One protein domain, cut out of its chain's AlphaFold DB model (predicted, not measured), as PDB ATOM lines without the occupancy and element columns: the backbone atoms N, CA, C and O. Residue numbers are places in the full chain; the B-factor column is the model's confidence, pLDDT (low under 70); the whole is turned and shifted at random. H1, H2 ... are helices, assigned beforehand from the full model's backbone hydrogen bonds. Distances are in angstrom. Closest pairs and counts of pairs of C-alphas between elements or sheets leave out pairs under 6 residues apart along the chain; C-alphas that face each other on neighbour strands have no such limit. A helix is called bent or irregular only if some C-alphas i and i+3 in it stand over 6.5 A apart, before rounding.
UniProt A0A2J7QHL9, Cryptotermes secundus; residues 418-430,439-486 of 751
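This is residues 418 to 430 and 439 to 486 of the 751 residues of a protein of Cryptotermes secundus (UniProt A0A2J7QHL9). Little regular structure is present: three short helices, H1, H2 and H3, follow each other in a row along the longest axis, and the long unnamed stretch of residues 454 to 478 folds back beside H2 to reach H3. The 61 printed residues hold 21 in named helices, with no named strand; the class is all helix. The whole is only just compact, close to loose, with a radius of gyration of the C-alphas of 12.2 A, and elongated, spanning 40 by 21 by 14 A.

H1, residues 418 to 422, begins at C-alpha 418 (147.823, 136.567, 158.104) and is 6.1 A long. H2, residues 442 to 453, is 18.1 A long; it is irregular, with C-alphas 443 and 446 7.1 A apart. H3, residues 479 to 482, is 5.2 A long and ends at C-alpha 482 (149.563, 121.328, 148.484).

H2 touches H1 with residues 446 to 450 alone; the closest C-alphas, of Leu 418 and Phe 450, are 7.1 A apart. H2 touches H3 with residues 442 to 445 alone; the closest C-alphas, of Cys 442 and Leu 482, are 5.5 A apart. H1 and H3 are apart. The O i to N i+4 pair of H1 is within hydrogen-bond range, as are 6 of 8 in H2; H3 is too short for one.

The C-alphas farthest apart, of Gly 427 and Ser 486, are 40.7 A apart. Residues 431 to 438 are not printed, a gap of 22.1 A between C-alphas 430 and 439. The link from H2 to H3 is long. Residues 424 to 427 and 485 to 486 have pLDDT under 70.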
ATOM      1  N   LEU A 418     147.332 136.250 159.451       90.38
ATOM      2  CA  LEU A 418     147.823 136.567 158.104       90.38
ATOM      3  C   LEU A 418     147.271 137.921 157.625       90.38
ATOM      4  O   LEU A 418     148.038 138.757 157.147       90.38
ATOM      5  N   GLN A 419     145.980 138.199 157.844       87.50
ATOM      6  CA  GLN A 419     145.396 139.511 157.554       87.50
ATOM      7  C   GLN A 419     145.923 140.612 158.491       87.50
ATOM      8  O   GLN A 419     146.147 141.734 158.040       87.50
ATOM      9  N   ALA A 420     146.160 140.331 159.775       85.44
ATOM     10  CA  ALA A 420     146.727 141.304 160.711       85.44
ATOM     11  C   ALA A 420     148.184 141.663 160.380       85.44
ATOM     12  O   ALA A 420     148.593 142.794 160.641       85.44
ATOM     13  N   LEU A 421     148.953 140.737 159.798       86.31
ATOM     14  CA  LEU A 421     150.287 140.997 159.261       86.31
ATOM     15  C   LEU A 421     150.196 141.767 157.936       86.31
ATOM     16  O   LEU A 421     150.798 142.830 157.841       86.31
ATOM     17  N   ALA A 422     149.387 141.320 156.968       80.94
ATOM     18  CA  ALA A 422     149.221 141.989 155.668       80.94
ATOM     19  C   ALA A 422     148.655 143.423 155.785       80.94
ATOM     20  O   ALA A 422     149.159 144.353 155.160       80.94
ATOM     21  N   ASN A 423     147.687 143.670 156.674       74.44
ATOM     22  CA  ASN A 423     147.218 145.032 156.974       74.44
ATOM     23  C   ASN A 423     148.319 145.914 157.608       74.44
ATOM     24  O   ASN A 423     148.202 147.139 157.601       74.44
ATOM     25  N   LYS A 424     149.385 145.308 158.155       62.81
ATOM     26  CA  LYS A 424     150.562 145.974 158.736       62.81
ATOM     27  C   LYS A 424     151.799 145.961 157.819       62.81
ATOM     28  O   LYS A 424     152.799 146.574 158.187       62.81
ATOM     29  N   THR A 425     151.779 145.373 156.613       53.78
ATOM     30  CA  THR A 425     152.949 145.396 155.694       53.78
ATOM     31  C   THR A 425     153.227 146.763 155.058       53.78
ATOM     32  O   THR A 425     154.148 146.900 154.261       53.78
ATOM     33  N   THR A 426     152.492 147.807 155.450       51.56
ATOM     34  CA  THR A 426     152.900 149.212 155.273       51.56
ATOM     35  C   THR A 426     154.030 149.633 156.224       51.56
ATOM     36  O   THR A 426     154.684 150.641 155.967       51.56
ATOM     37  N   GLY A 427     154.271 148.880 157.306       65.88
ATOM     38  CA  GLY A 427     155.350 149.107 158.276       65.88
ATOM     39  C   GLY A 427     156.204 147.876 158.615       65.88
ATOM     40  O   GLY A 427     157.300 148.048 159.145       65.88
ATOM     41  N   LEU A 428     155.749 146.653 158.308       83.94
ATOM     42  CA  LEU A 428     156.525 145.424 158.519       83.94
ATOM     43  C   LEU A 428     157.725 145.353 157.554       83.94
ATOM     44  O   LEU A 428     157.556 145.339 156.337       83.94
ATOM     45  N   GLN A 429     158.932 145.292 158.114       89.81
ATOM     46  CA  GLN A 429     160.218 145.265 157.409       89.81
ATOM     47  C   GLN A 429     160.823 143.857 157.342       89.81
ATOM     48  O   GLN A 429     161.461 143.516 156.350       89.81
ATOM     49  N   ARG A 430     160.653 143.047 158.400       94.06
ATOM     50  CA  ARG A 430     161.268 141.715 158.523       94.06
ATOM     51  C   ARG A 430     160.372 140.746 159.288       94.06
ATOM     52  O   ARG A 430     159.935 141.041 160.399       94.06
ATOM     53  N   GLN A 439     152.497 122.757 158.358       94.06
ATOM     54  CA  GLN A 439     151.525 121.912 157.681       94.06
ATOM     55  C   GLN A 439     151.398 122.355 156.216       94.06
ATOM     56  O   GLN A 439     151.136 123.521 155.930       94.06
ATOM     57  N   CYS A 440     151.601 121.418 155.287       93.12
ATOM     58  CA  CYS A 440     151.613 121.658 153.841       93.12
ATOM     59  C   CYS A 440     150.502 120.858 153.146       93.12
ATOM     60  O   CYS A 440     150.770 119.876 152.455       93.12
ATOM     61  N   ASP A 441     149.255 121.277 153.349       91.00
ATOM     62  CA  ASP A 441     148.065 120.683 152.734       91.00
ATOM     63  C   ASP A 441     147.134 121.757 152.128       91.00
ATOM     64  O   ASP A 441     147.499 122.927 151.986       91.00
ATOM     65  N   CYS A 442     145.898 121.378 151.787       90.12
ATOM     66  CA  CYS A 442     144.881 122.288 151.255       90.12
ATOM     67  C   CYS A 442     144.583 123.520 152.141       90.12
ATOM     68  O   CYS A 442     144.164 124.547 151.601       90.12
ATOM     69  N   ALA A 443     144.781 123.455 153.464       89.19
ATOM     70  CA  ALA A 443     144.570 124.587 154.372       89.19
ATOM     71  C   ALA A 443     145.724 125.604 154.312       89.19
ATOM     72  O   ALA A 443     145.500 126.804 154.483       89.19
ATOM     73  N   ALA A 444     146.936 125.162 153.961       92.19
ATOM     74  CA  ALA A 444     148.121 126.014 153.834       92.19
ATOM     75  C   ALA A 444     148.030 127.059 152.702       92.19
ATOM     76  O   ALA A 444     148.885 127.938 152.609       92.19
ATOM     77  N   ARG A 445     146.984 127.016 151.859       90.44
ATOM     78  CA  ARG A 445     146.738 127.957 150.749       90.44
ATOM     79  C   ARG A 445     146.867 129.431 151.157       90.44
ATOM     80  O   ARG A 445     147.480 130.200 150.427       90.44
ATOM     81  N   GLY A 446     146.302 129.828 152.301       90.94
ATOM     82  CA  GLY A 446     146.385 131.219 152.771       90.94
ATOM     83  C   GLY A 446     147.820 131.645 153.089       90.94
ATOM     84  O   GLY A 446     148.240 132.744 152.736       90.94
ATOM     85  N   MET A 447     148.590 130.736 153.690       92.44
ATOM     86  CA  MET A 447     149.997 130.944 154.022       92.44
ATOM     87  C   MET A 447     150.876 130.955 152.763       92.44
ATOM     88  O   MET A 447     151.753 131.804 152.657       92.44
ATOM     89  N   LEU A 448     150.601 130.095 151.773       93.12
ATOM     90  CA  LEU A 448     151.291 130.117 150.476       93.12
ATOM     91  C   LEU A 448     151.112 131.461 149.758       93.12
ATOM     92  O   LEU A 448     152.102 132.070 149.362       93.12
ATOM     93  N   ASN A 449     149.867 131.938 149.635       92.12
ATOM     94  CA  ASN A 449     149.563 133.243 149.045       92.12
ATOM     95  C   ASN A 449     150.334 134.369 149.755       92.12
ATOM     96  O   ASN A 449     151.048 135.125 149.102       92.12
ATOM     97  N   PHE A 450     150.260 134.433 151.088       92.00
ATOM     98  CA  PHE A 450     150.959 135.442 151.889       92.00
ATOM     99  C   PHE A 450     152.487 135.416 151.679       92.00
ATOM    100  O   PHE A 450     153.107 136.466 151.519       92.00
ATOM    101  N   LEU A 451     153.100 134.226 151.635       92.12
ATOM    102  CA  LEU A 451     154.540 134.064 151.391       92.12
ATOM    103  C   LEU A 451     154.960 134.506 149.979       92.12
ATOM    104  O   LEU A 451     156.075 134.996 149.805       92.12
ATOM    105  N   GLN A 452     154.084 134.345 148.984       89.81
ATOM    106  CA  GLN A 452     154.327 134.767 147.600       89.81
ATOM    107  C   GLN A 452     154.073 136.270 147.391       89.81
ATOM    108  O   GLN A 452     154.794 136.906 146.624       89.81
ATOM    109  N   GLU A 453     153.105 136.860 148.097       89.81
ATOM    110  CA  GLU A 453     152.789 138.296 148.038       89.81
ATOM    111  C   GLU A 453     153.792 139.157 148.837       89.81
ATOM    112  O   GLU A 453     154.142 140.255 148.402       89.81
ATOM    113  N   HIS A 454     154.321 138.650 149.960       87.50
ATOM    114  CA  HIS A 454     155.218 139.377 150.879       87.50
ATOM    115  C   HIS A 454     156.660 138.833 150.910       87.50
ATOM    116  O   HIS A 454     157.362 138.892 151.926       87.50
ATOM    117  N   PHE A 455     157.130 138.308 149.776       86.19
ATOM    118  CA  PHE A 455     158.437 137.651 149.641       86.19
ATOM    119  C   PHE A 455     159.656 138.540 149.971       86.19
ATOM    120  O   PHE A 455     160.746 138.014 150.183       86.19
ATOM    121  N   THR A 456     159.507 139.871 150.006       86.75
ATOM    122  CA  THR A 456     160.593 140.809 150.349       86.75
ATOM    123  C   THR A 456     160.709 141.081 151.848       86.75
ATOM    124  O   THR A 456     161.806 141.377 152.317       86.75
ATOM    125  N   GLN A 457     159.616 140.956 152.610       89.81
ATOM    126  CA  GLN A 457     159.622 141.065 154.074       89.81
ATOM    127  C   GLN A 457     159.999 139.737 154.750       89.81
ATOM    128  O   GLN A 457     160.527 139.734 155.864       89.81
ATOM    129  N   VAL A 458     159.714 138.600 154.104       92.44
ATOM    130  CA  VAL A 458     159.933 137.264 154.675       92.44
ATOM    131  C   VAL A 458     161.376 136.796 154.461       92.44
ATOM    132  O   VAL A 458     161.772 136.355 153.382       92.44
ATOM    133  N   ALA A 459     162.175 136.854 155.525       92.94
ATOM    134  CA  ALA A 459     163.569 136.431 155.514       92.94
ATOM    135  C   ALA A 459     163.708 134.897 155.582       92.94
ATOM    136  O   ALA A 459     162.995 134.213 156.320       92.94
ATOM    137  N   TYR A 460     164.686 134.369 154.836       93.38
ATOM    138  CA  TYR A 460     164.944 132.930 154.668       93.38
ATOM    139  C   TYR A 460     163.749 132.143 154.098       93.38
ATOM    140  O   TYR A 460     163.502 131.005 154.493       93.38
ATOM    141  N   LEU A 461     163.026 132.740 153.142       91.88
ATOM    142  CA  LEU A 461     161.856 132.172 152.455       91.88
ATOM    143  C   LEU A 461     162.051 130.705 152.002       91.88
ATOM    144  O   LEU A 461     161.187 129.860 152.224       91.88
ATOM    145  N   SER A 462     163.225 130.379 151.451       90.88
ATOM    146  CA  SER A 462     163.627 129.022 151.039       90.88
ATOM    147  C   SER A 462     163.633 127.991 152.174       90.88
ATOM    148  O   SER A 462     163.402 126.808 151.937       90.88
ATOM    149  N   ASN A 463     163.878 128.423 153.410       94.69
ATOM    150  CA  ASN A 463     164.050 127.577 154.593       94.69
ATOM    151  C   ASN A 463     162.736 127.396 155.381       94.69
ATOM    152  O   ASN A 463     162.722 126.775 156.444       94.69
ATOM    153  N   ILE A 464     161.624 127.929 154.865       95.38
ATOM    154  CA  ILE A 464     160.267 127.660 155.347       95.38
ATOM    155  C   ILE A 464     159.836 126.315 154.754       95.38
ATOM    156  O   ILE A 464     159.308 126.250 153.646       95.38
ATOM    157  N   THR A 465     160.141 125.224 155.457       94.94
ATOM    158  CA  THR A 465     159.924 123.847 154.988       94.94
ATOM    159  C   THR A 465     158.723 123.172 155.638       94.94
ATOM    160  O   THR A 465     158.379 123.467 156.778       94.94
ATOM    161  N   CYS A 466     158.137 122.210 154.930       94.81
ATOM    162  CA  CYS A 466     157.063 121.364 155.434       94.81
ATOM    163  C   CYS A 466     157.521 120.457 156.594       94.81
ATOM    164  O   CYS A 466     158.587 119.840 156.538       94.81
ATOM    165  N   GLY A 467     156.680 120.335 157.624       92.06
ATOM    166  CA  GLY A 467     156.882 119.480 158.802       92.06
ATOM    167  C   GLY A 467     156.666 117.980 158.558       92.06
ATOM    168  O   GLY A 467     156.802 117.186 159.481       92.06
ATOM    169  N   ASP A 468     156.364 117.573 157.323       88.31
ATOM    170  CA  ASP A 468     156.190 116.173 156.903       88.31
ATOM    171  C   ASP A 468     157.516 115.393 156.765       88.31
ATOM    172  O   ASP A 468     157.520 114.235 156.351       88.31
ATOM    173  N   GLY A 469     158.651 116.033 157.063       84.25
ATOM    174  CA  GLY A 469     159.990 115.462 156.906       84.25
ATOM    175  C   GLY A 469     160.498 115.421 155.460       84.25
ATOM    176  O   GLY A 469     161.616 114.966 155.232       84.25
ATOM    177  N   SER A 470     159.735 115.918 154.479       86.12
ATOM    178  CA  SER A 470     160.134 115.898 153.063       86.12
ATOM    179  C   SER A 470     161.193 116.943 152.694       86.12
ATOM    180  O   SER A 470     161.745 116.893 151.596       86.12
ATOM    181  N   GLY A 471     161.439 117.929 153.566       87.69
ATOM    182  CA  GLY A 471     162.347 119.053 153.302       87.69
ATOM    183  C   GLY A 471     161.867 120.015 152.206       87.69
ATOM    184  O   GLY A 471     162.600 120.933 151.838       87.69
ATOM    185  N   ARG A 472     160.650 119.836 151.673       91.25
ATOM    186  CA  ARG A 472     160.079 120.707 150.637       91.25
ATOM    187  C   ARG A 472     159.839 122.108 151.197       91.25
ATOM    188  O   ARG A 472     159.215 122.256 152.244       91.25
ATOM    189  N   SER A 473     160.318 123.131 150.491       93.06
ATOM    190  CA  SER A 473     160.063 124.536 150.831       93.06
ATOM    191  C   SER A 473     158.635 124.923 150.446       93.06
ATOM    192  O   SER A 473     158.285 124.843 149.270       93.06
ATOM    193  N   LEU A 474     157.831 125.363 151.418       92.56
ATOM    194  CA  LEU A 474     156.430 125.745 151.226       92.56
ATOM    195  C   LEU A 474     156.283 126.857 150.182       92.56
ATOM    196  O   LEU A 474     155.426 126.755 149.312       92.56
ATOM    197  N   ALA A 475     157.141 127.880 150.219       89.94
ATOM    198  CA  ALA A 475     157.070 129.018 149.297       89.94
ATOM    199  C   ALA A 475     157.254 128.627 147.813       89.94
ATOM    200  O   ALA A 475     156.748 129.321 146.929       89.94
ATOM    201  N   ASN A 476     157.933 127.503 147.552       90.25
ATOM    202  CA  ASN A 476     158.173 126.962 146.212       90.25
ATOM    203  C   ASN A 476     157.084 125.976 145.739       90.25
ATOM    204  O   ASN A 476     157.171 125.488 144.611       90.25
ATOM    205  N   LEU A 477     156.090 125.641 146.571       90.50
ATOM    206  CA  LEU A 477     154.986 124.758 146.185       90.50
ATOM    207  C   LEU A 477     153.921 125.511 145.377       90.50
ATOM    208  O   LEU A 477     153.677 126.700 145.582       90.50
ATOM    209  N   THR A 478     153.223 124.802 144.492       90.56
ATOM    210  CA  THR A 478     151.983 125.293 143.883       90.56
ATOM    211  C   THR A 478     150.764 124.814 144.675       90.56
ATOM    212  O   THR A 478     150.834 123.879 145.477       90.56
ATOM    213  N   PHE A 479     149.594 125.402 144.404       86.31
ATOM    214  CA  PHE A 479     148.333 124.918 144.978       86.31
ATOM    215  C   PHE A 479     148.045 123.441 144.636       86.31
ATOM    216  O   PHE A 479     147.425 122.751 145.440       86.31
ATOM    217  N   ASN A 480     148.533 122.932 143.497       85.75
ATOM    218  CA  ASN A 480     148.351 121.530 143.112       85.75
ATOM    219  C   ASN A 480     149.262 120.576 143.904       85.75
ATOM    220  O   ASN A 480     148.897 119.418 144.083       85.75
ATOM    221  N   ASP A 481     150.413 121.047 144.394       87.44
ATOM    222  CA  ASP A 481     151.325 120.251 145.227       87.44
ATOM    223  C   ASP A 481     150.841 120.173 146.683       87.44
ATOM    224  O   ASP A 481     151.001 119.143 147.337       87.44
ATOM    225  N   LEU A 482     150.227 121.257 147.175       87.94
ATOM    226  CA  LEU A 482     149.563 121.328 148.484       87.94
ATOM    227  C   LEU A 482     148.219 120.592 148.510       87.94
ATOM    228  O   LEU A 482     147.862 119.959 149.500       87.94
ATOM    229  N   CYS A 483     147.445 120.718 147.435       86.12
ATOM    230  CA  CYS A 483     146.079 120.224 147.347       86.12
ATOM    231  C   CYS A 483     145.884 119.434 146.041       86.12
ATOM    232  O   CYS A 483     145.200 119.904 145.125       86.12
ATOM    233  N   PRO A 484     146.497 118.239 145.921       80.75
ATOM    234  CA  PRO A 484     146.409 117.419 144.720       80.75
ATOM    235  C   PRO A 484     144.983 116.892 144.528       80.75
ATOM    236  O   PRO A 484     144.607 115.833 145.035       80.75
ATOM    237  N   VAL A 485     144.184 117.628 143.749       69.94
ATOM    238  CA  VAL A 485     142.891 117.166 143.228       69.94
ATOM    239  C   VAL A 485     143.170 115.939 142.365       69.94
ATOM    240  O   VAL A 485     143.644 116.067 141.235       69.94
ATOM    241  N   SER A 486     142.971 114.743 142.927       66.38
ATOM    242  CA  SER A 486     143.548 113.547 142.316       66.38
ATOM    243  C   SER A 486     142.948 113.317 140.930       66.38
ATOM    244  O   SER A 486     141.738 113.169 140.756       66.38
TER     245      SER A 486